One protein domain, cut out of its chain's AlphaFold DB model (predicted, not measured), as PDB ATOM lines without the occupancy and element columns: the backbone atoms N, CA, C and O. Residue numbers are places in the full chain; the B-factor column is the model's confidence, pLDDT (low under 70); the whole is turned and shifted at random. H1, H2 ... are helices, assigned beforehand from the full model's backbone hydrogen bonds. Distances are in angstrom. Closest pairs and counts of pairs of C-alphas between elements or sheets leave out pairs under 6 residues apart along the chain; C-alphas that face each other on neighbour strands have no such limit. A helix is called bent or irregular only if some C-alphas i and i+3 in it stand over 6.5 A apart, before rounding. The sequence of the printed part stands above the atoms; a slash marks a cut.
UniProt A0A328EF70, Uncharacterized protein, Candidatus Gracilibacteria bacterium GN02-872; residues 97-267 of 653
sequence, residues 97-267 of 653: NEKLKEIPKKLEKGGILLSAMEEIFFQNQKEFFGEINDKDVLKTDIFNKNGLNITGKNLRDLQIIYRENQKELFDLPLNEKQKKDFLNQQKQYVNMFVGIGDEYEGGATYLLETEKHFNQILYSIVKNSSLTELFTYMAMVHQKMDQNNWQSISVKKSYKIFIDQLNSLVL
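This is residues 97 to 267 of the 653 residues of an uncharacterized protein of Candidatus Gracilibacteria bacterium GN02-872 (UniProt A0A328EF70). A flat, layered assembly of helices, with H3 in the middle: H1 and H2, a helical hairpin, pack along one side of H3 as an up-and-down bundle of three, and H5, H6 and H7 lie on its other side. Short H4 crosses one end of H3, between the last part of H1 and the first part of H7, while the long link of residues 124 to 154 loops along the side of H1 and H2 away from H3. The printed part has 171 residues with seven named helices, H1 to H7 in order, and no named strand; the class is all helix. It is compact, with a radius of gyration of the C-alphas of 15.9 A, and spans 49 by 43 by 23 A.

H1, residues 97 to 123, touches H2, residues 155 to 170, at a shallow tilt of 25 degrees, opposite ways; their closest C-alphas, those of Met 117 and Leu 155, are 5.9 A apart. With residues 104 to 114 alone, H1 touches H3, residues 176 to 194, the same way at a shallow tilt of 30 degrees; the closest C-alphas are those of Gly 111 and Gln 185, 6.6 A. H2 and H3 are near each other. H3 is the hub, touching four helices. One is H4, residues 198 to 206, about perpendicular at 77 degrees, with the closest C-alphas, Val 194 and Ala 204, 5.0 A apart. H5, residues 211 to 224, touches H3 at a steep tilt of 42 degrees, opposite ways, closest at the C-alphas of Leu 183 and Ile 221, 6.2 A. H6, residues 227 to 243, touches no helix, but is near H7, residues 249 to 267. H7 touches H5, closest at the C-alphas of Val 222 and Val 266, 6.3 A. Every O i to N i+4 pair is within hydrogen-bond range in H2, H3, H5, H6 and H7; H1 has 21 of 23 and H4 1 of 5, beside 3 of 6 O i to N i+3 pairs in H4.

H1 begins at C-alpha 97 (46.450, -23.856, 78.303), is 39.8 A long and has a kink of 26 degrees near residue 105; it is only just irregular, with C-alphas 101 and 104 6.8 A apart. H2 measures 22.2 A and H3 26.6 A. H4 is irregular, with C-alphas 199 and 202 7.7 A apart, and is 14.8 A long. H5 measures 19.6 A, H6 24.5 A and H7 27.1 A, ending at C-alpha 267 (21.913, -3.986, 97.988).

The two C-alphas farthest apart, those of Asn 97 and Asn 245, are 50.0 A apart. The printed part has no cut. The link from H1 to H2 is long, and the other five are tight. Mean pLDDT of the printed part is 80.6; 19 residues are under 70, among them 124 to 131 and 241 to 248.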
ATOM      1  N   ASN A  97      47.042 -22.908  79.247       75.62
ATOM      2  CA  ASN A  97      46.450 -23.856  78.303       75.62
ATOM      3  C   ASN A  97      46.061 -25.184  78.966       75.62
ATOM      4  O   ASN A  97      45.032 -25.764  78.616       75.62
ATOM      5  N   GLU A  98      46.851 -25.676  79.918       80.19
ATOM      6  CA  GLU A  98      46.501 -26.850  80.721       80.19
ATOM      7  C   GLU A  98      45.293 -26.566  81.617       80.19
ATOM      8  O   GLU A  98      44.307 -27.304  81.551       80.19
ATOM      9  N   LYS A  99      45.293 -25.444  82.344       74.81
ATOM     10  CA  LYS A  99      44.146 -25.007  83.156       74.81
ATOM     11  C   LYS A  99      42.865 -24.863  82.331       74.81
ATOM     12  O   LYS A  99      41.814 -25.366  82.728       74.81
ATOM     13  N   LEU A 100      42.942 -24.246  81.153       75.50
ATOM     14  CA  LEU A 100      41.804 -24.065  80.247       75.50
ATOM     15  C   LEU A 100      41.248 -25.403  79.733       75.50
ATOM     16  O   LEU A 100      40.033 -25.545  79.590       75.50
ATOM     17  N   LYS A 101      42.111 -26.403  79.494       83.19
ATOM     18  CA  LYS A 101      41.691 -27.766  79.114       83.19
ATOM     19  C   LYS A 101      40.987 -28.507  80.251       83.19
ATOM     20  O   LYS A 101      40.197 -29.413  79.978       83.19
ATOM     21  N   GLU A 102      41.257 -28.152  81.505       84.69
ATOM     22  CA  GLU A 102      40.601 -28.765  82.661       84.69
ATOM     23  C   GLU A 102      39.214 -28.189  82.953       84.69
ATOM     24  O   GLU A 102      38.361 -28.933  83.440       84.69
ATOM     25  N   ILE A 103      38.951 -26.916  82.627       87.50
ATOM     26  CA  ILE A 103      37.677 -26.243  82.947       87.50
ATOM     27  C   ILE A 103      36.448 -27.054  82.493       87.50
ATOM     28  O   ILE A 103      35.587 -27.308  83.337       87.50
ATOM     29  N   PRO A 104      36.334 -27.520  81.227       89.44
ATOM     30  CA  PRO A 104      35.162 -28.284  80.797       89.44
ATOM     31  C   PRO A 104      34.966 -29.565  81.612       89.44
ATOM     32  O   PRO A 104      33.845 -29.875  82.002       89.44
ATOM     33  N   LYS A 105      36.061 -30.268  81.933       89.44
ATOM     34  CA  LYS A 105      36.019 -31.499  82.732       89.44
ATOM     35  C   LYS A 105      35.580 -31.219  84.167       89.44
ATOM     36  O   LYS A 105      34.784 -31.977  84.709       89.44
ATOM     37  N   LYS A 106      36.074 -30.138  84.784       90.62
ATOM     38  CA  LYS A 106      35.675 -29.735  86.143       90.62
ATOM     39  C   LYS A 106      34.211 -29.295  86.193       90.62
ATOM     40  O   LYS A 106      33.505 -29.663  87.130       90.62
ATOM     41  N   LEU A 107      33.725 -28.568  85.185       92.00
ATOM     42  CA  LEU A 107      32.308 -28.206  85.084       92.00
ATOM     43  C   LEU A 107      31.428 -29.444  84.904       92.00
ATOM     44  O   LEU A 107      30.438 -29.594  85.613       92.00
ATOM     45  N   GLU A 108      31.801 -30.365  84.018       92.19
ATOM     46  CA  GLU A 108      31.070 -31.620  83.827       92.19
ATOM     47  C   GLU A 108      31.049 -32.462  85.111       92.19
ATOM     48  O   GLU A 108      29.992 -32.931  85.530       92.19
ATOM     49  N   LYS A 109      32.196 -32.577  85.794       92.94
ATOM     50  CA  LYS A 109      32.317 -33.234  87.103       92.94
ATOM     51  C   LYS A 109      31.383 -32.598  88.137       92.94
ATOM     52  O   LYS A 109      30.707 -33.321  88.861       92.94
ATOM     53  N   GLY A 110      31.315 -31.265  88.181       93.25
ATOM     54  CA  GLY A 110      30.398 -30.521  89.047       93.25
ATOM     55  C   GLY A 110      28.930 -30.858  88.776       93.25
ATOM     56  O   GLY A 110      28.195 -31.157  89.713       93.25
ATOM     57  N   GLY A 111      28.529 -30.898  87.502       93.69
ATOM     58  CA  GLY A 111      27.173 -31.279  87.099       93.69
ATOM     59  C   GLY A 111      26.816 -32.719  87.479       93.69
ATOM     60  O   GLY A 111      25.759 -32.955  88.053       93.69
ATOM     61  N   ILE A 112      27.725 -33.674  87.241       94.19
ATOM     62  CA  ILE A 112      27.530 -35.084  87.622       94.19
ATOM     63  C   ILE A 112      27.332 -35.224  89.135       94.19
ATOM     64  O   ILE A 112      26.455 -35.967  89.567       94.19
ATOM     65  N   LEU A 113      28.134 -34.516  89.939       94.81
ATOM     66  CA  LEU A 113      28.032 -34.558  91.398       94.81
ATOM     67  C   LEU A 113      26.692 -34.006  91.889       94.81
ATOM     68  O   LEU A 113      26.077 -34.629  92.745       94.81
ATOM     69  N   LEU A 114      26.213 -32.894  91.323       93.25
ATOM     70  CA  LEU A 114      24.906 -32.336  91.679       93.25
ATOM     71  C   LEU A 114      23.762 -33.280  91.311       93.25
ATOM     72  O   LEU A 114      22.903 -33.537  92.147       93.25
ATOM     73  N   SER A 115      23.784 -33.870  90.115       93.00
ATOM     74  CA  SER A 115      22.773 -34.860  89.729       93.00
ATOM     75  C   SER A 115      22.831 -36.129  90.586       93.00
ATOM     76  O   SER A 115      21.798 -36.715  90.886       93.00
ATOM     77  N   ALA A 116      24.019 -36.550  91.025       91.88
ATOM     78  CA  ALA A 116      24.159 -37.667  91.955       91.88
ATOM     79  C   ALA A 116      23.610 -37.327  93.352       91.88
ATOM     80  O   ALA A 116      22.998 -38.179  93.991       91.88
ATOM     81  N   MET A 117      23.800 -36.090  93.821       90.19
ATOM     82  CA  MET A 117      23.186 -35.603  95.059       90.19
ATOM     83  C   MET A 117      21.655 -35.601  94.946       90.19
ATOM     84  O   MET A 117      20.997 -36.119  95.841       90.19
ATOM     85  N   GLU A 118      21.096 -35.111  93.832       89.12
ATOM     86  CA  GLU A 118      19.653 -35.180  93.520       89.12
ATOM     87  C   GLU A 118      19.119 -36.601  93.545       89.12
ATOM     88  O   GLU A 118      18.104 -36.879  94.180       89.12
ATOM     89  N   GLU A 119      19.831 -37.519  92.903       89.44
ATOM     90  CA  GLU A 119      19.440 -38.917  92.864       89.44
ATOM     91  C   GLU A 119      19.348 -39.526  94.273       89.44
ATOM     92  O   GLU A 119      18.446 -40.319  94.528       89.44
ATOM     93  N   ILE A 120      20.219 -39.145  95.217       86.12
ATOM     94  CA  ILE A 120      20.111 -39.617  96.609       86.12
ATOM     95  C   ILE A 120      18.791 -39.161  97.243       86.12
ATOM     96  O   ILE A 120      18.166 -39.964  97.943       86.12
ATOM     97  N   PHE A 121      18.343 -37.927  96.983       79.69
ATOM     98  CA  PHE A 121      17.044 -37.439  97.460       79.69
ATOM     99  C   PHE A 121      15.888 -38.255  96.860       79.69
ATOM    100  O   PHE A 121      14.991 -38.669  97.593       79.69
ATOM    101  N   PHE A 122      15.932 -38.567  95.560       80.88
ATOM    102  CA  PHE A 122      14.900 -39.375  94.895       80.88
ATOM    103  C   PHE A 122      14.895 -40.846  95.344       80.88
ATOM    104  O   PHE A 122      13.838 -41.409  95.626       80.88
ATOM    105  N   GLN A 123      16.065 -41.477  95.460       79.75
ATOM    106  CA  GLN A 123      16.212 -42.890  95.842       79.75
ATOM    107  C   GLN A 123      15.812 -43.187  97.285       79.75
ATOM    108  O   GLN A 123      15.614 -44.356  97.639       79.75
ATOM    109  N   ASN A 124      15.782 -42.157  98.128       69.44
ATOM    110  CA  ASN A 124      15.548 -42.281  99.558       69.44
ATOM    111  C   ASN A 124      14.417 -41.352 100.019       69.44
ATOM    112  O   ASN A 124      14.432 -40.913 101.167       69.44
ATOM    113  N   GLN A 125      13.427 -41.089  99.150       61.00
ATOM    114  CA  GLN A 125      12.165 -40.452  99.539       61.00
ATOM    115  C   GLN A 125      11.517 -41.260 100.676       61.00
ATOM    116  O   GLN A 125      10.953 -42.332 100.459       61.00
ATOM    117  N   LYS A 126      11.650 -40.762 101.907       57.31
ATOM    118  CA  LYS A 126      10.980 -41.273 103.111       57.31
ATOM    119  C   LYS A 126       9.760 -40.395 103.402       57.31
ATOM    120  O   LYS A 126       9.726 -39.246 102.972       57.31
ATOM    121  N   GLU A 127       8.778 -40.920 104.145       48.16
ATOM    122  CA  GLU A 127       7.544 -40.193 104.528       48.16
ATOM    123  C   GLU A 127       7.815 -38.842 105.218       48.16
ATOM    124  O   GLU A 127       6.978 -37.945 105.157       48.16
ATOM    125  N   PHE A 128       9.002 -38.669 105.813       52.66
ATOM    126  CA  PHE A 128       9.518 -37.392 106.293       52.66
ATOM    127  C   PHE A 128      10.905 -37.136 105.681       52.66
ATOM    128  O   PHE A 128      11.869 -37.844 105.980       52.66
ATOM    129  N   PHE A 129      11.030 -36.102 104.843       53.00
ATOM    130  CA  PHE A 129      12.268 -35.744 104.129       53.00
ATOM    131  C   PHE A 129      13.452 -35.378 105.055       53.00
ATOM    132  O   PHE A 129      14.594 -35.325 104.604       53.00
ATOM    133  N   GLY A 130      13.214 -35.188 106.358       53.72
ATOM    134  CA  GLY A 130      14.232 -34.875 107.367       53.72
ATOM    135  C   GLY A 130      15.128 -36.039 107.825       53.72
ATOM    136  O   GLY A 130      15.978 -35.820 108.685       53.72
ATOM    137  N   GLU A 131      14.965 -37.255 107.291       62.75
ATOM    138  CA  GLU A 131      15.638 -38.476 107.785       62.75
ATOM    139  C   GLU A 131      16.849 -38.957 106.956       62.75
ATOM    140  O   GLU A 131      17.298 -40.104 107.116       62.75
ATOM    141  N   ILE A 132      17.389 -38.117 106.065       72.69
ATOM    142  CA  ILE A 132      18.623 -38.453 105.335       72.69
ATOM    143  C   ILE A 132      19.771 -38.633 106.329       72.69
ATOM    144  O   ILE A 132      20.016 -37.789 107.192       72.69
ATOM    145  N   ASN A 133      20.473 -39.756 106.212       77.31
ATOM    146  CA  ASN A 133      21.597 -40.111 107.069       77.31
ATOM    147  C   ASN A 133      22.704 -40.833 106.284       77.31
ATOM    148  O   ASN A 133      22.578 -41.106 105.093       77.31
ATOM    149  N   ASP A 134      23.782 -41.202 106.977       82.50
ATOM    150  CA  ASP A 134      24.975 -41.818 106.382       82.50
ATOM    151  C   ASP A 134      24.714 -43.132 105.624       82.50
ATOM    152  O   ASP A 134      25.551 -43.543 104.820       82.50
ATOM    153  N   LYS A 135      23.581 -43.806 105.872       84.12
ATOM    154  CA  LYS A 135      23.188 -45.046 105.180       84.12
ATOM    155  C   LYS A 135      22.466 -44.789 103.859       84.12
ATOM    156  O   LYS A 135      22.357 -45.705 103.044       84.12
ATOM    157  N   ASP A 136      21.970 -43.574 103.648       85.31
ATOM    158  CA  ASP A 136      21.288 -43.169 102.425       85.31
ATOM    159  C   ASP A 136      22.351 -42.800 101.375       85.31
ATOM    160  O   ASP A 136      22.752 -41.649 101.198       85.31
ATOM    161  N   VAL A 137      22.874 -43.839 100.722       89.38
ATOM    162  CA  VAL A 137      23.968 -43.753  99.746       89.38
ATOM    163  C   VAL A 137      23.464 -43.816  98.307       89.38
ATOM    164  O   VAL A 137      22.386 -44.349  98.039       89.38
ATOM    165  N   LEU A 138      24.277 -43.335  97.365       89.81
ATOM    166  CA  LEU A 138      24.019 -43.466  95.932       89.81
ATOM    167  C   LEU A 138      24.076 -44.941  95.507       89.81
ATOM    168  O   LEU A 138      25.144 -45.557  95.523       89.81
ATOM    169  N   LYS A 139      22.937 -45.511  95.097       88.56
ATOM    170  CA  LYS A 139      22.820 -46.950  94.775       88.56
ATOM    171  C   LYS A 139      23.200 -47.297  93.335       88.56
ATOM    172  O   LYS A 139      23.421 -48.462  93.027       88.56
ATOM    173  N   THR A 140      23.258 -46.302  92.454       87.62
ATOM    174  CA  THR A 140      23.509 -46.479  91.018       87.62
ATOM    175  C   THR A 140      24.942 -46.102  90.636       87.62
ATOM    176  O   THR A 140      25.586 -45.274  91.284       87.62
ATOM    177  N   ASP A 141      25.454 -46.718  89.575       89.44
ATOM    178  CA  ASP A 141      26.763 -46.462  88.972       89.44
ATOM    179  C   ASP A 141      26.697 -45.563  87.729       89.44
ATOM    180  O   ASP A 141      27.736 -45.200  87.180       89.44
ATOM    181  N   ILE A 142      25.503 -45.112  87.326       89.81
ATOM    182  CA  ILE A 142      25.291 -44.256  86.144       89.81
ATOM    183  C   ILE A 142      26.093 -42.941  86.223       89.81
ATOM    184  O   ILE A 142      26.456 -42.365  85.189       89.81
ATOM    185  N   PHE A 143      26.408 -42.481  87.438       89.88
ATOM    186  CA  PHE A 143      27.197 -41.274  87.692       89.88
ATOM    187  C   PHE A 143      28.712 -41.529  87.816       89.88
ATOM    188  O   PHE A 143      29.482 -40.575  87.944       89.88
ATOM    189  N   ASN A 144      29.176 -42.782  87.723       88.75
ATOM    190  CA  ASN A 144      30.601 -43.117  87.706       88.75
ATOM    191  C   ASN A 144      31.206 -42.828  86.325       88.75
ATOM    192  O   ASN A 144      31.425 -43.720  85.504       88.75
ATOM    193  N   LYS A 145      31.444 -41.548  86.041       85.75
ATOM    194  CA  LYS A 145      32.003 -41.056  84.775       85.75
ATOM    195  C   LYS A 145      33.193 -40.140  85.036       85.75
ATOM    196  O   LYS A 145      33.344 -39.596  86.124       85.75
ATOM    197  N   ASN A 146      34.058 -39.962  84.038       75.12
ATOM    198  CA  ASN A 146      35.201 -39.037  84.106       75.12
ATOM    199  C   ASN A 146      36.136 -39.269  85.311       75.12
ATOM    200  O   ASN A 146      36.652 -38.325  85.904       75.12
ATOM    201  N   GLY A 147      36.341 -40.535  85.685       74.00
ATOM    202  CA  GLY A 147      37.182 -40.911  86.826       74.00
ATOM    203  C   GLY A 147      36.532 -40.703  88.199       74.00
ATOM    204  O   GLY A 147      37.190 -40.929  89.212       74.00
ATOM    205  N   LEU A 148      35.257 -40.304  88.261       86.69
ATOM    206  CA  LEU A 148      34.471 -40.355  89.490       86.69
ATOM    207  C   LEU A 148      34.067 -41.803  89.788       86.69
ATOM    208  O   LEU A 148      33.464 -42.466  88.948       86.69
ATOM    209  N   ASN A 149      34.362 -42.267  91.000       90.25
ATOM    210  CA  ASN A 149      33.765 -43.469  91.575       90.25
ATOM    211  C   ASN A 149      33.000 -43.055  92.836       90.25
ATOM    212  O   ASN A 149      33.603 -42.774  93.877       90.25
ATOM    213  N   ILE A 150      31.687 -42.907  92.687       92.50
ATOM    214  CA  ILE A 150      30.814 -42.273  93.676       92.50
ATOM    215  C   ILE A 150      29.622 -43.136  94.096       92.50
ATOM    216  O   ILE A 150      28.894 -42.754  95.009       92.50
ATOM    217  N   THR A 151      29.444 -44.321  93.512       93.00
ATOM    218  CA  THR A 151      28.508 -45.322  94.044       93.00
ATOM    219  C   THR A 151      28.868 -45.679  95.486       93.00
ATOM    220  O   THR A 151      30.040 -45.829  95.831       93.00
ATOM    221  N   GLY A 152      27.854 -45.806  96.339       90.62
ATOM    222  CA  GLY A 152      28.021 -46.089  97.762       90.62
ATOM    223  C   GLY A 152      28.442 -44.886  98.610       90.62
ATOM    224  O   GLY A 152      28.569 -45.038  99.820       90.62
ATOM    225  N   LYS A 153      28.632 -43.698  98.019       93.44
ATOM    226  CA  LYS A 153      28.848 -42.452  98.766       93.44
ATOM    227  C   LYS A 153      27.522 -41.861  99.229       93.44
ATOM    228  O   LYS A 153      26.535 -41.912  98.495       93.44
ATOM    229  N   ASN A 154      27.511 -41.290 100.429       90.44
ATOM    230  CA  ASN A 154      26.366 -40.534 100.935       90.44
ATOM    231  C   ASN A 154      26.424 -39.067 100.472       90.44
ATOM    232  O   ASN A 154      27.385 -38.616  99.841       90.44
ATOM    233  N   LEU A 155      25.392 -38.298 100.814       87.88
ATOM    234  CA  LEU A 155      25.273 -36.896 100.414       87.88
ATOM    235  C   LEU A 155      26.444 -36.022 100.927       87.88
ATOM    236  O   LEU A 155      26.867 -35.084 100.250       87.88
ATOM    237  N   ARG A 156      27.022 -36.356 102.088       88.44
ATOM    238  CA  ARG A 156      28.124 -35.617 102.715       88.44
ATOM    239  C   ARG A 156      29.444 -35.869 101.996       88.44
ATOM    240  O   ARG A 156      30.194 -34.925 101.746       88.44
ATOM    241  N   ASP A 157      29.701 -37.113 101.616       92.38
ATOM    242  CA  ASP A 157      30.856 -37.483 100.801       92.38
ATOM    243  C   ASP A 157      30.824 -36.760  99.448       92.38
ATOM    244  O   ASP A 157      31.837 -36.213  99.006       92.38
ATOM    245  N   LEU A 158      29.653 -36.717  98.798       92.50
ATOM    246  CA  LEU A 158      29.479 -36.004  97.531       92.50
ATOM    247  C   LEU A 158      29.685 -34.494  97.691       92.50
ATOM    248  O   LEU A 158      30.351 -33.884  96.854       92.50
ATOM    249  N   GLN A 159      29.197 -33.902  98.786       91.56
ATOM    250  CA  GLN A 159      29.403 -32.485  99.099       91.56
ATOM    251  C   GLN A 159      30.891 -32.127  99.209       91.56
ATOM    252  O   GLN A 159      31.313 -31.096  98.686       91.56
ATOM    253  N   ILE A 160      31.697 -32.963  99.873       90.88
ATOM    254  CA  ILE A 160      33.141 -32.725 100.025       90.88
ATOM    255  C   ILE A 160      33.820 -32.710  98.650       90.88
ATOM    256  O   ILE A 160      34.538 -31.762  98.330       90.88
ATOM    257  N   ILE A 161      33.524 -33.702  97.804       92.19
ATOM    258  CA  ILE A 161      34.092 -33.801  96.450       92.19
ATOM    259  C   ILE A 161      33.644 -32.614  95.581       92.19
ATOM    260  O   ILE A 161      34.442 -32.050  94.827       92.19
ATOM    261  N   TYR A 162      32.374 -32.215  95.686       92.38
ATOM    262  CA  TYR A 162      31.833 -31.065  94.965       92.38
ATOM    263  C   TYR A 162      32.522 -29.766  95.382       92.38
ATOM    264  O   TYR A 162      32.931 -28.980  94.528       92.38
ATOM    265  N   ARG A 163      32.717 -29.563  96.686       90.06
ATOM    266  CA  ARG A 163      33.386 -28.385  97.238       90.06
ATOM    267  C   ARG A 163      34.831 -28.254  96.766       90.06
ATOM    268  O   ARG A 163      35.255 -27.156  96.413       90.06
ATOM    269  N   GLU A 164      35.586 -29.348  96.749       89.25
ATOM    270  CA  GLU A 164      36.959 -29.345  96.230       89.25
ATOM    271  C   GLU A 164      36.992 -28.942  94.752       89.25
ATOM    272  O   GLU A 164      37.770 -28.072  94.365       89.25
ATOM    273  N   ASN A 165      36.073 -29.487  93.951       90.12
ATOM    274  CA  ASN A 165      35.943 -29.146  92.537       90.12
ATOM    275  C   ASN A 165      35.538 -27.673  92.309       90.12
ATOM    276  O   ASN A 165      36.069 -27.015  91.417       90.12
ATOM    277  N   GLN A 166      34.618 -27.138  93.120       89.00
ATOM    278  CA  GLN A 166      34.191 -25.733  93.064       89.00
ATOM    279  C   GLN A 166      35.328 -24.772  93.411       89.00
ATOM    280  O   GLN A 166      35.506 -23.771  92.721       89.00
ATOM    281  N   LYS A 167      36.116 -25.080  94.450       85.06
ATOM    282  CA  LYS A 167      37.250 -24.251  94.881       85.06
ATOM    283  C   LYS A 167      38.224 -23.987  93.736       85.06
ATOM    284  O   LYS A 167      38.646 -22.855  93.552       85.06
ATOM    285  N   GLU A 168      38.532 -25.015  92.954       81.12
ATOM    286  CA  GLU A 168      39.398 -24.888  91.781       81.12
ATOM    287  C   GLU A 168      38.755 -24.037  90.679       81.12
ATOM    288  O   GLU A 168      39.441 -23.243  90.051       81.12
ATOM    289  N   LEU A 169      37.443 -24.161  90.458       84.50
ATOM    290  CA  LEU A 169      36.720 -23.388  89.442       84.50
ATOM    291  C   LEU A 169      36.608 -21.891  89.769       84.50
ATOM    292  O   LEU A 169      36.565 -21.086  88.839       84.50
ATOM    293  N   PHE A 170      36.594 -21.501  91.049       81.12
ATOM    294  CA  PHE A 170      36.624 -20.085  91.446       81.12
ATOM    295  C   PHE A 170      37.911 -19.368  91.022       81.12
ATOM    296  O   PHE A 170      37.872 -18.167  90.759       81.12
ATOM    297  N   ASP A 171      39.022 -20.103  90.944       73.44
ATOM    298  CA  ASP A 171      40.353 -19.584  90.619       73.44
ATOM    299  C   ASP A 171      40.681 -19.709  89.118       73.44
ATOM    300  O   ASP A 171      41.841 -19.578  88.731       73.44
ATOM    301  N   LEU A 172      39.697 -20.033  88.268       74.81
ATOM    302  CA  LEU A 172      39.914 -20.262  86.838       74.81
ATOM    303  C   LEU A 172      39.262 -19.177  85.964       74.81
ATOM    304  O   LEU A 172      38.138 -18.741  86.232       74.81
ATOM    305  N   PRO A 173      39.913 -18.774  84.856       70.50
ATOM    306  CA  PRO A 173      39.367 -17.798  83.921       70.50
ATOM    307  C   PRO A 173      38.293 -18.434  83.030       70.50
ATOM    308  O   PRO A 173      38.563 -18.905  81.924       70.50
ATOM    309  N   LEU A 174      37.057 -18.455  83.525       80.38
ATOM    310  CA  LEU A 174      35.898 -18.968  82.794       80.38
ATOM    311  C   LEU A 174      35.477 -18.003  81.669       80.38
ATOM    312  O   LEU A 174      35.392 -16.792  81.881       80.38
ATOM    313  N   ASN A 175      35.142 -18.531  80.490       78.56
ATOM    314  CA  ASN A 175      34.446 -17.764  79.447       78.56
ATOM    315  C   ASN A 175      32.951 -17.583  79.783       78.56
ATOM    316  O   ASN A 175      32.443 -18.220  80.699       78.56
ATOM    317  N   GLU A 176      32.215 -16.755  79.039       77.88
ATOM    318  CA  GLU A 176      30.804 -16.446  79.346       77.88
ATOM    319  C   GLU A 176      29.891 -17.679  79.436       77.88
ATOM    320  O   GLU A 176      29.086 -17.800  80.360       77.88
ATOM    321  N   LYS A 177      30.058 -18.650  78.528       85.75
ATOM    322  CA  LYS A 177      29.290 -19.902  78.579       85.75
ATOM    323  C   LYS A 177      29.617 -20.695  79.848       85.75
ATOM    324  O   LYS A 177      28.719 -21.121  80.563       85.75
ATOM    325  N   GLN A 178      30.905 -20.842  80.148       87.00
ATOM    326  CA  GLN A 178      31.405 -21.547  81.329       87.00
ATOM    327  C   GLN A 178      30.987 -20.857  82.633       87.00
ATOM    328  O   GLN A 178      30.613 -21.542  83.579       87.00
ATOM    329  N   LYS A 179      30.998 -19.519  82.681       85.38
ATOM    330  CA  LYS A 179      30.491 -18.734  83.814       85.38
ATOM    331  C   LYS A 179      29.016 -19.019  84.050       85.38
ATOM    332  O   LYS A 179      28.626 -19.236  85.191       85.38
ATOM    333  N   LYS A 180      28.208 -19.053  82.988       87.56
ATOM    334  CA  LYS A 180      26.777 -19.362  83.084       87.56
ATOM    335  C   LYS A 180      26.534 -20.785  83.587       87.56
ATOM    336  O   LYS A 180      25.719 -20.979  84.484       87.56
ATOM    337  N   ASP A 181      27.270 -21.760  83.059       89.94
ATOM    338  CA  ASP A 181      27.184 -23.155  83.503       89.94
ATOM    339  C   ASP A 181      27.583 -23.285  84.983       89.94
ATOM    340  O   ASP A 181      26.860 -23.888  85.776       89.94
ATOM    341  N   PHE A 182      28.683 -22.644  85.382       92.69
ATOM    342  CA  PHE A 182      29.156 -22.622  86.766       92.69
ATOM    343  C   PHE A 182      28.162 -21.944  87.717       92.69
ATOM    344  O   PHE A 182      27.862 -22.463  88.790       92.69
ATOM    345  N   LEU A 183      27.593 -20.813  87.300       91.19
ATOM    346  CA  LEU A 183      26.583 -20.070  88.046       91.19
ATOM    347  C   LEU A 183      25.316 -20.908  88.279       91.19
ATOM    348  O   LEU A 183      24.732 -20.866  89.362       91.19
ATOM    349  N   ASN A 184      24.894 -21.689  87.283       91.44
ATOM    350  CA  ASN A 184      23.751 -22.590  87.420       91.44
ATOM    351  C   ASN A 184      24.030 -23.703  88.439       91.44
ATOM    352  O   ASN A 184      23.185 -23.965  89.292       91.44
ATOM    353  N   GLN A 185      25.231 -24.290  88.410       93.44
ATOM    354  CA  GLN A 185      25.656 -25.286  89.402       93.44
ATOM    355  C   GLN A 185      25.667 -24.706  90.823       93.44
ATOM    356  O   GLN A 185      25.176 -25.331  91.760       93.44
ATOM    357  N   GLN A 186      26.158 -23.474  90.984       92.94
ATOM    358  CA  GLN A 186      26.146 -22.759  92.262       92.94
ATOM    359  C   GLN A 186      24.724 -22.553  92.799       92.94
ATOM    360  O   GLN A 186      24.464 -22.859  93.962       92.94
ATOM    361  N   LYS A 187      23.791 -22.089  91.956       91.25
ATOM    362  CA  LYS A 187      22.375 -21.913  92.329       91.25
ATOM    363  C   LYS A 187      21.720 -23.239  92.718       91.25
ATOM    364  O   LYS A 187      21.019 -23.302  93.722       91.25
ATOM    365  N   GLN A 188      21.969 -24.299  91.951       90.19
ATOM    366  CA  GLN A 188      21.443 -25.637  92.222       90.19
ATOM    367  C   GLN A 188      21.961 -26.190  93.560       90.19
ATOM    368  O   GLN A 188      21.172 -26.658  94.378       90.19
ATOM    369  N   TYR A 189      23.260 -26.052  93.829       91.12
ATOM    370  CA  TYR A 189      23.849 -26.440  95.111       91.12
ATOM    371  C   TYR A 189      23.258 -25.666  96.294       91.12
ATOM    372  O   TYR A 189      22.914 -26.268  97.309       91.12
ATOM    373  N   VAL A 190      23.113 -24.341  96.167       89.75
ATOM    374  CA  VAL A 190      22.501 -23.502  97.210       89.75
ATOM    375  C   VAL A 190      21.067 -23.946  97.490       89.75
ATOM    376  O   VAL A 190      20.695 -24.051  98.654       89.75
ATOM    377  N   ASN A 191      20.287 -24.277  96.456       86.31
ATOM    378  CA  ASN A 191      18.925 -24.773  96.640       86.31
ATOM    379  C   ASN A 191      18.891 -26.076  97.454       86.31
ATOM    380  O   ASN A 191      18.086 -26.179  98.375       86.31
ATOM    381  N   MET A 192      19.796 -27.025  97.187       84.69
ATOM    382  CA  MET A 192      19.907 -28.258  97.984       84.69
ATOM    383  C   MET A 192      20.352 -27.981  99.419       84.69
ATOM    384  O   MET A 192      19.804 -28.538 100.363       84.69
ATOM    385  N   PHE A 193      21.359 -27.123  99.586       84.38
ATOM    386  CA  PHE A 193      21.942 -26.812 100.889       84.38
ATOM    387  C   PHE A 193      20.968 -26.071 101.809       84.38
ATOM    388  O   PHE A 193      20.926 -26.331 103.006       84.38
ATOM    389  N   VAL A 194      20.186 -25.145 101.258       80.75
ATOM    390  CA  VAL A 194      19.230 -24.329 102.016       80.75
ATOM    391  C   VAL A 194      17.880 -25.038 102.177       80.75
ATOM    392  O   VAL A 194      17.113 -24.684 103.071       80.75
ATOM    393  N   GLY A 195      17.605 -26.062 101.364       75.00
ATOM    394  CA  GLY A 195      16.325 -26.772 101.350       75.00
ATOM    395  C   GLY A 195      15.229 -26.004 100.608       75.00
ATOM    396  O   GLY A 195      14.100 -25.930 101.079       75.00
ATOM    397  N   ILE A 196      15.569 -25.380  99.474       75.19
ATOM    398  CA  ILE A 196      14.634 -24.598  98.651       75.19
ATOM    399  C   ILE A 196      13.862 -25.541  97.720       75.19
ATOM    400  O   ILE A 196      14.303 -25.820  96.601       75.19
ATOM    401  N   GLY A 197      12.693 -25.987  98.178       72.31
ATOM    402  CA  GLY A 197      11.829 -26.967  97.514       72.31
ATOM    403  C   GLY A 197      11.632 -28.211  98.380       72.31
ATOM    404  O   GLY A 197      12.530 -28.587  99.133       72.31
ATOM    405  N   ASP A 198      10.443 -28.816  98.308       66.00
ATOM    406  CA  ASP A 198      10.043 -29.950  99.161       66.00
ATOM    407  C   ASP A 198      11.049 -31.114  99.103       66.00
ATOM    408  O   ASP A 198      11.395 -31.699 100.128       66.00
ATOM    409  N   GLU A 199      11.602 -31.401  97.919       71.69
ATOM    410  CA  GLU A 199      12.573 -32.485  97.727       71.69
ATOM    411  C   GLU A 199      13.927 -32.295  98.440       71.69
ATOM    412  O   GLU A 199      14.684 -33.260  98.569       71.69
ATOM    413  N   TYR A 200      14.251 -31.089  98.922       74.81
ATOM    414  CA  TYR A 200      15.582 -30.759  99.446       74.81
ATOM    415  C   TYR A 200      15.626 -30.479 100.949       74.81
ATOM    416  O   TYR A 200      16.679 -30.107 101.470       74.81
ATOM    417  N   GLU A 201      14.530 -30.680 101.681       72.50
ATOM    418  CA  GLU A 201      14.497 -30.449 103.130       72.50
ATOM    419  C   GLU A 201      15.591 -31.235 103.881       72.50
ATOM    420  O   GLU A 201      16.283 -30.676 104.737       72.50
ATOM    421  N   GLY A 202      15.827 -32.494 103.497       69.12
ATOM    422  CA  GLY A 202      16.907 -33.318 104.051       69.12
ATOM    423  C   GLY A 202      18.315 -32.782 103.758       69.12
ATOM    424  O   GLY A 202      19.273 -33.117 104.450       69.12
ATOM    425  N   GLY A 203      18.463 -31.916 102.754       73.75
ATOM    426  CA  GLY A 203      19.722 -31.251 102.439       73.75
ATOM    427  C   GLY A 203      20.084 -30.229 103.510       73.75
ATOM    428  O   GLY A 203      21.205 -30.247 104.011       73.75
ATOM    429  N   ALA A 204      19.118 -29.416 103.946       73.62
ATOM    430  CA  ALA A 204      19.311 -28.395 104.980       73.62
ATOM    431  C   ALA A 204      19.559 -28.956 106.389       73.62
ATOM    432  O   ALA A 204      19.980 -28.215 107.280       73.62
ATOM    433  N   THR A 205      19.260 -30.235 106.625       71.75
ATOM    434  CA  THR A 205      19.527 -30.917 107.901       71.75
ATOM    435  C   THR A 205      20.841 -31.695 107.893       71.75
ATOM    436  O   THR A 205      21.449 -31.851 108.951       71.75
ATOM    437  N   TYR A 206      21.288 -32.171 106.727       75.44
ATOM    438  CA  TYR A 206      22.415 -33.101 106.618       75.44
ATOM    439  C   TYR A 206      23.679 -32.492 105.988       75.44
ATOM    440  O   TYR A 206      24.800 -32.844 106.364       75.44
ATOM    441  N   LEU A 207      23.538 -31.561 105.040       79.62
ATOM    442  CA  LEU A 207      24.680 -30.895 104.417       79.62
ATOM    443  C   LEU A 207      25.315 -29.898 105.390       79.62
ATOM    444  O   LEU A 207      24.638 -29.102 106.033       79.62
ATOM    445  N   LEU A 208      26.647 -29.889 105.450       81.38
ATOM    446  CA  LEU A 208      27.399 -29.006 106.347       81.38
ATOM    447  C   LEU A 208      28.350 -28.123 105.548       81.38
ATOM    448  O   LEU A 208      29.481 -28.514 105.237       81.38
ATOM    449  N   GLU A 209      27.900 -26.924 105.208       78.81
ATOM    450  CA  GLU A 209      28.741 -25.945 104.532       78.81
ATOM    451  C   GLU A 209      29.423 -25.008 105.534       78.81
ATOM    452  O   GLU A 209      28.882 -24.666 106.583       78.81
ATOM    453  N   THR A 210      30.641 -24.583 105.208       74.62
ATOM    454  CA  THR A 210      31.314 -23.535 105.981       74.62
ATOM    455  C   THR A 210      30.830 -22.164 105.538       74.62
ATOM    456  O   THR A 210      30.762 -21.905 104.336       74.62
ATOM    457  N   GLU A 211      30.628 -21.249 106.487       71.75
ATOM    458  CA  GLU A 211      30.237 -19.860 106.210       71.75
ATOM    459  C   GLU A 211      31.120 -19.210 105.132       71.75
ATOM    460  O   GLU A 211      30.620 -18.605 104.189       71.75
ATOM    461  N   LYS A 212      32.442 -19.413 105.204       77.75
ATOM    462  CA  LYS A 212      33.392 -18.885 104.214       77.75
ATOM    463  C   LYS A 212      33.074 -19.339 102.787       77.75
ATOM    464  O   LYS A 212      33.071 -18.513 101.882       77.75
ATOM    465  N   HIS A 213      32.862 -20.637 102.575       76.62
ATOM    466  CA  HIS A 213      32.614 -21.175 101.235       76.62
ATOM    467  C   HIS A 213      31.211 -20.810 100.740       76.62
ATOM    468  O   HIS A 213      31.053 -20.421  99.588       76.62
ATOM    469  N   PHE A 214      30.217 -20.828 101.629       80.81
ATOM    470  CA  PHE A 214      28.869 -20.358 101.319       80.81
ATOM    471  C   PHE A 214      28.866 -18.889 100.870       80.81
ATOM    472  O   PHE A 214      28.351 -18.569  99.802       80.81
ATOM    473  N   ASN A 215      29.553 -18.012 101.608       80.31
ATOM    474  CA  ASN A 215      29.703 -16.602 101.250       80.31
ATOM    475  C   ASN A 215      30.439 -16.412  99.915       80.31
ATOM    476  O   ASN A 215      30.086 -15.517  99.152       80.31
ATOM    477  N   GLN A 216      31.436 -17.248  99.604       84.19
ATOM    478  CA  GLN A 216      32.114 -17.227  98.300       84.19
ATOM    479  C   GLN A 216      31.155 -17.578  97.153       84.19
ATOM    480  O   GLN A 216      31.147 -16.885  96.134       84.19
ATOM    481  N   ILE A 217      30.318 -18.604  97.335       85.69
ATOM    482  CA  ILE A 217      29.294 -18.994  96.360       85.69
ATOM    483  C   ILE A 217      28.279 -17.863  96.170       85.69
ATOM    484  O   ILE A 217      28.043 -17.445  95.039       85.69
ATOM    485  N   LEU A 218      27.724 -17.314  97.256       86.75
ATOM    486  CA  LEU A 218      26.754 -16.217  97.178       86.75
ATOM    487  C   LEU A 218      27.345 -14.965  96.534       86.75
ATOM    488  O   LEU A 218      26.711 -14.356  95.675       86.75
ATOM    489  N   TYR A 219      28.577 -14.603  96.895       86.88
ATOM    490  CA  TYR A 219      29.275 -13.483  96.277       86.88
ATOM    491  C   TYR A 219      29.465 -13.699  94.772       86.88
ATOM    492  O   TYR A 219      29.216 -12.782  93.994       86.88
ATOM    493  N   SER A 220      29.842 -14.910  94.347       87.19
ATOM    494  CA  SER A 220      29.925 -15.264  92.925       87.19
ATOM    495  C   SER A 220      28.573 -15.155  92.228       87.19
ATOM    496  O   SER A 220      28.498 -14.541  91.165       87.19
ATOM    497  N   ILE A 221      27.498 -15.667  92.836       88.19
ATOM    498  CA  ILE A 221      26.146 -15.564  92.274       88.19
ATOM    499  C   ILE A 221      25.754 -14.098  92.082       88.19
ATOM    500  O   ILE A 221      25.323 -13.714  90.992       88.19
ATOM    501  N   VAL A 222      25.933 -13.271  93.114       87.62
ATOM    502  CA  VAL A 222      25.565 -11.852  93.082       87.62
ATOM    503  C   VAL A 222      26.448 -11.065  92.128       87.62
ATOM    504  O   VAL A 222      25.927 -10.198  91.443       87.62
ATOM    505  N   LYS A 223      27.752 -11.342  92.050       84.88
ATOM    506  CA  LYS A 223      28.683 -10.620  91.172       84.88
ATOM    507  C   LYS A 223      28.483 -10.977  89.699       84.88
ATOM    508  O   LYS A 223      28.510 -10.089  88.855       84.88
ATOM    509  N   ASN A 224      28.300 -12.262  89.398       82.31
ATOM    510  CA  ASN A 224      28.356 -12.775  88.028       82.31
ATOM    511  C   ASN A 224      26.981 -12.898  87.349       82.31
ATOM    512  O   ASN A 224      26.932 -13.090  86.139       82.31
ATOM    513  N   SER A 225      25.867 -12.789  88.084       81.62
ATOM    514  CA  SER A 225      24.528 -12.716  87.470       81.62
ATOM    515  C   SER A 225      24.262 -11.321  86.899       81.62
ATOM    516  O   SER A 225      24.729 -10.324  87.449       81.62
ATOM    517  N   SER A 226      23.435 -11.194  85.864       80.19
ATOM    518  CA  SER A 226      22.790  -9.900  85.580       80.19
ATOM    519  C   SER A 226      21.790  -9.530  86.693       80.19
ATOM    520  O   SER A 226      21.301 -10.411  87.403       80.19
ATOM    521  N   LEU A 227      21.454  -8.240  86.856       79.31
ATOM    522  CA  LEU A 227      20.443  -7.819  87.843       79.31
ATOM    523  C   LEU A 227      19.084  -8.483  87.582       79.31
ATOM    524  O   LEU A 227      18.434  -8.939  88.517       79.31
ATOM    525  N   THR A 228      18.691  -8.618  86.312       76.44
ATOM    526  CA  THR A 228      17.462  -9.320  85.921       76.44
ATOM    527  C   THR A 228      17.490 -10.783  86.353       76.44
ATOM    528  O   THR A 228      16.567 -11.226  87.026       76.44
ATOM    529  N   GLU A 229      18.554 -11.530  86.039       75.38
ATOM    530  CA  GLU A 229      18.677 -12.935  86.460       75.38
ATOM    531  C   GLU A 229      18.715 -13.090  87.981       75.38
ATOM    532  O   GLU A 229      18.214 -14.082  88.510       75.38
ATOM    533  N   LEU A 230      19.312 -12.125  88.685       83.62
ATOM    534  CA  LEU A 230      19.386 -12.118  90.141       83.62
ATOM    535  C   LEU A 230      18.002 -11.902  90.760       83.62
ATOM    536  O   LEU A 230      17.594 -12.677  91.620       83.62
ATOM    537  N   PHE A 231      17.249 -10.914  90.274       80.44
ATOM    538  CA  PHE A 231      15.877 -10.646  90.709       80.44
ATOM    539  C   PHE A 231      14.928 -11.801  90.377       80.44
ATOM    540  O   PHE A 231      14.122 -12.189  91.219       80.44
ATOM    541  N   THR A 232      15.057 -12.411  89.193       76.81
ATOM    542  CA  THR A 232      14.297 -13.617  88.835       76.81
ATOM    543  C   THR A 232      14.634 -14.787  89.755       76.81
ATOM    544  O   THR A 232      13.729 -15.488  90.205       76.81
ATOM    545  N   TYR A 233      15.916 -14.992  90.072       77.56
ATOM    546  CA  TYR A 233      16.331 -16.042  90.998       77.56
ATOM    547  C   TYR A 233      15.764 -15.808  92.403       77.56
ATOM    548  O   TYR A 233      15.186 -16.726  92.973       77.56
ATOM    549  N   MET A 234      15.842 -14.579  92.925       81.06
ATOM    550  CA  MET A 234      15.240 -14.217  94.213       81.06
ATOM    551  C   MET A 234      13.733 -14.498  94.240       81.06
ATOM    552  O   MET A 234      13.258 -15.174  95.148       81.06
ATOM    553  N   ALA A 235      12.988 -14.040  93.229       71.81
ATOM    554  CA  ALA A 235      11.544 -14.265  93.137       71.81
ATOM    555  C   ALA A 235      11.189 -15.761  93.114       71.81
ATOM    556  O   ALA A 235      10.305 -16.195  93.848       71.81
ATOM    557  N   MET A 236      11.914 -16.554  92.316       79.25
ATOM    558  CA  MET A 236      11.736 -18.008  92.250       79.25
ATOM    559  C   MET A 236      11.981 -18.664  93.612       79.25
ATOM    560  O   MET A 236      11.221 -19.539  94.019       79.25
ATOM    561  N   VAL A 237      13.044 -18.264  94.311       77.19
ATOM    562  CA  VAL A 237      13.383 -18.829  95.617       77.19
ATOM    563  C   VAL A 237      12.303 -18.510  96.655       77.19
ATOM    564  O   VAL A 237      11.860 -19.414  97.360       77.19
ATOM    565  N   HIS A 238      11.820 -17.267  96.692       72.69
ATOM    566  CA  HIS A 238      10.719 -16.883  97.571       72.69
ATOM    567  C   HIS A 238       9.432 -17.669  97.280       72.69
ATOM    568  O   HIS A 238       8.828 -18.200  98.207       72.69
ATOM    569  N   GLN A 239       9.062 -17.812  96.003       70.94
ATOM    570  CA  GLN A 239       7.874 -18.565  95.594       70.94
ATOM    571  C   GLN A 239       7.959 -20.046  95.990       70.94
ATOM    572  O   GLN A 239       6.981 -20.614  96.469       70.94
ATOM    573  N   LYS A 240       9.124 -20.681  95.798       71.88
ATOM    574  CA  LYS A 240       9.329 -22.086  96.179       71.88
ATOM    575  C   LYS A 240       9.201 -22.302  97.683       71.88
ATOM    576  O   LYS A 240       8.681 -23.326  98.099       71.88
ATOM    577  N   MET A 241       9.653 -21.347  98.491       67.12
ATOM    578  CA  MET A 241       9.486 -21.442  99.939       67.12
ATOM    579  C   MET A 241       8.032 -21.286 100.371       67.12
ATOM    580  O   MET A 241       7.590 -22.019 101.245       67.12
ATOM    581  N   ASP A 242       7.288 -20.365  99.765       63.97
ATOM    582  CA  ASP A 242       5.883 -20.142 100.115       63.97
ATOM    583  C   ASP A 242       4.998 -21.359  99.785       63.97
ATOM    584  O   ASP A 242       4.127 -21.744 100.559       63.97
ATOM    585  N   GLN A 243       5.287 -22.038  98.670       65.19
ATOM    586  CA  GLN A 243       4.569 -23.249  98.254       65.19
ATOM    587  C   GLN A 243       4.798 -24.454  99.186       65.19
ATOM    588  O   GLN A 243       3.939 -25.338  99.261       65.19
ATOM    589  N   ASN A 244       5.899 -24.467  99.940       61.47
ATOM    590  CA  ASN A 244       6.197 -25.496 100.931       61.47
ATOM    591  C   ASN A 244       5.417 -25.218 102.233       61.47
ATOM    592  O   ASN A 244       5.956 -24.679 103.201       61.47
ATOM    593  N   ASN A 245       4.135 -25.603 102.270       52.59
ATOM    594  CA  ASN A 245       3.209 -25.363 103.394       52.59
ATOM    595  C   ASN A 245       3.679 -25.919 104.758       52.59
ATOM    596  O   ASN A 245       3.180 -25.499 105.806       52.59
ATOM    597  N   TRP A 246       4.621 -26.868 104.776       60.66
ATOM    598  CA  TRP A 246       5.230 -27.387 105.998       60.66
ATOM    599  C   TRP A 246       6.751 -27.435 105.840       60.66
ATOM    600  O   TRP A 246       7.266 -28.082 104.941       60.66
ATOM    601  N   GLN A 247       7.465 -26.723 106.714       66.00
ATOM    602  CA  GLN A 247       8.928 -26.648 106.708       66.00
ATOM    603  C   GLN A 247       9.459 -26.916 108.111       66.00
ATOM    604  O   GLN A 247       8.979 -26.320 109.088       66.00
ATOM    605  N   SER A 248      10.499 -27.739 108.221       67.69
ATOM    606  CA  SER A 248      11.233 -27.916 109.470       67.69
ATOM    607  C   SER A 248      11.892 -26.619 109.944       67.69
ATOM    608  O   SER A 248      12.206 -25.694 109.191       67.69
ATOM    609  N   ILE A 249      12.175 -26.572 111.249       70.75
ATOM    610  CA  ILE A 249      12.897 -25.459 111.883       70.75
ATOM    611  C   ILE A 249      14.285 -25.264 111.247       70.75
ATOM    612  O   ILE A 249      14.766 -24.132 111.187       70.75
ATOM    613  N   SER A 250      14.929 -26.343 110.782       68.75
ATOM    614  CA  SER A 250      16.249 -26.275 110.141       68.75
ATOM    615  C   SER A 250      16.180 -25.529 108.812       68.75
ATOM    616  O   SER A 250      16.905 -24.554 108.633       68.75
ATOM    617  N   VAL A 251      15.240 -25.908 107.935       70.38
ATOM    618  CA  VAL A 251      15.015 -25.238 106.644       70.38
ATOM    619  C   VAL A 251      14.703 -23.757 106.852       70.38
ATOM    620  O   VAL A 251      15.359 -22.904 106.260       70.38
ATOM    621  N   LYS A 252      13.794 -23.420 107.779       70.50
ATOM    622  CA  LYS A 252      13.461 -22.017 108.094       70.50
ATOM    623  C   LYS A 252      14.679 -21.198 108.536       70.50
ATOM    624  O   LYS A 252      14.836 -20.049 108.124       70.50
ATOM    625  N   LYS A 253      15.554 -21.771 109.373       70.88
ATOM    626  CA  LYS A 253      16.783 -21.104 109.840       70.88
ATOM    627  C   LYS A 253      17.796 -20.917 108.712       70.88
ATOM    628  O   LYS A 253      18.290 -19.805 108.539       70.88
ATOM    629  N   SER A 254      18.086 -21.975 107.956       71.25
ATOM    630  CA  SER A 254      19.023 -21.931 106.827       71.25
ATOM    631  C   SER A 254      18.562 -20.934 105.768       71.25
ATOM    632  O   SER A 254      19.353 -20.123 105.287       71.25
ATOM    633  N   TYR A 255      17.262 -20.927 105.475       72.50
ATOM    634  CA  TYR A 255      16.660 -20.004 104.528       72.50
ATOM    635  C   TYR A 255      16.764 -18.545 104.962       72.50
ATOM    636  O   TYR A 255      17.155 -17.694 104.164       72.50
ATOM    637  N   LYS A 256      16.481 -18.248 106.235       70.38
ATOM    638  CA  LYS A 256      16.623 -16.892 106.771       70.38
ATOM    639  C   LYS A 256      18.055 -16.368 106.622       70.38
ATOM    640  O   LYS A 256      18.245 -15.264 106.123       70.38
ATOM    641  N   ILE A 257      19.053 -17.178 106.987       71.69
ATOM    642  CA  ILE A 257      20.476 -16.819 106.840       71.69
ATOM    643  C   ILE A 257      20.812 -16.544 105.371       71.69
ATOM    644  O   ILE A 257      21.432 -15.527 105.058       71.69
ATOM    645  N   PHE A 258      20.381 -17.429 104.470       79.44
ATOM    646  CA  PHE A 258      20.593 -17.281 103.035       79.44
ATOM    647  C   PHE A 258      19.982 -15.983 102.484       79.44
ATOM    648  O   PHE A 258      20.681 -15.227 101.809       79.44
ATOM    649  N   ILE A 259      18.711 -15.704 102.785       73.81
ATOM    650  CA  ILE A 259      18.011 -14.512 102.294       73.81
ATOM    651  C   ILE A 259      18.624 -13.232 102.856       73.81
ATOM    652  O   ILE A 259      18.863 -12.300 102.091       73.81
ATOM    653  N   ASP A 260      18.949 -13.182 104.148       71.81
ATOM    654  CA  ASP A 260      19.566 -11.998 104.757       71.81
ATOM    655  C   ASP A 260      20.922 -11.668 104.106       71.81
ATOM    656  O   ASP A 260      21.203 -10.508 103.773       71.81
ATOM    657  N   GLN A 261      21.746 -12.689 103.849       77.12
ATOM    658  CA  GLN A 261      23.039 -12.527 103.182       77.12
ATOM    659  C   GLN A 261      22.894 -12.148 101.705       77.12
ATOM    660  O   GLN A 261      23.552 -11.207 101.248       77.12
ATOM    661  N   LEU A 262      22.025 -12.841 100.961       80.56
ATOM    662  CA  LEU A 262      21.765 -12.556  99.551       80.56
ATOM    663  C   LEU A 262      21.292 -11.110  99.377       80.56
ATOM    664  O   LEU A 262      21.879 -10.360  98.597       80.56
ATOM    665  N   ASN A 263      20.291 -10.702 100.157       79.38
ATOM    666  CA  ASN A 263      19.720  -9.363 100.117       79.38
ATOM    667  C   ASN A 263      20.771  -8.283 100.411       79.38
ATOM    668  O   ASN A 263      20.871  -7.290  99.686       79.38
ATOM    669  N   SER A 264      21.602  -8.495 101.434       77.12
ATOM    670  CA  SER A 264      22.678  -7.564 101.795       77.12
ATOM    671  C   SER A 264      23.709  -7.413 100.670       77.12
ATOM    672  O   SER A 264      24.136  -6.301 100.347       77.12
ATOM    673  N   LEU A 265      24.099  -8.520 100.030       81.25
ATOM    674  CA  LEU A 265      25.032  -8.507  98.901       81.25
ATOM    675  C   LEU A 265      24.437  -7.801  97.673       81.25
ATOM    676  O   LEU A 265      25.138  -7.007  97.039       81.25
ATOM    677  N   VAL A 266      23.158  -8.039  97.362       80.56
ATOM    678  CA  VAL A 266      22.458  -7.376  96.250       80.56
ATOM    679  C   VAL A 266      22.390  -5.867  96.481       80.56
ATOM    680  O   VAL A 266      22.781  -5.104  95.598       80.56
ATOM    681  N   LEU A 267      21.982  -5.416  97.673       76.75
ATOM    682  CA  LEU A 267      21.913  -3.986  97.988       76.75
ATOM    683  C   LEU A 267      23.285  -3.312  97.854       76.75
ATOM    684  O   LEU A 267      23.406  -2.236  97.266       76.75
TER     685      LEU A 267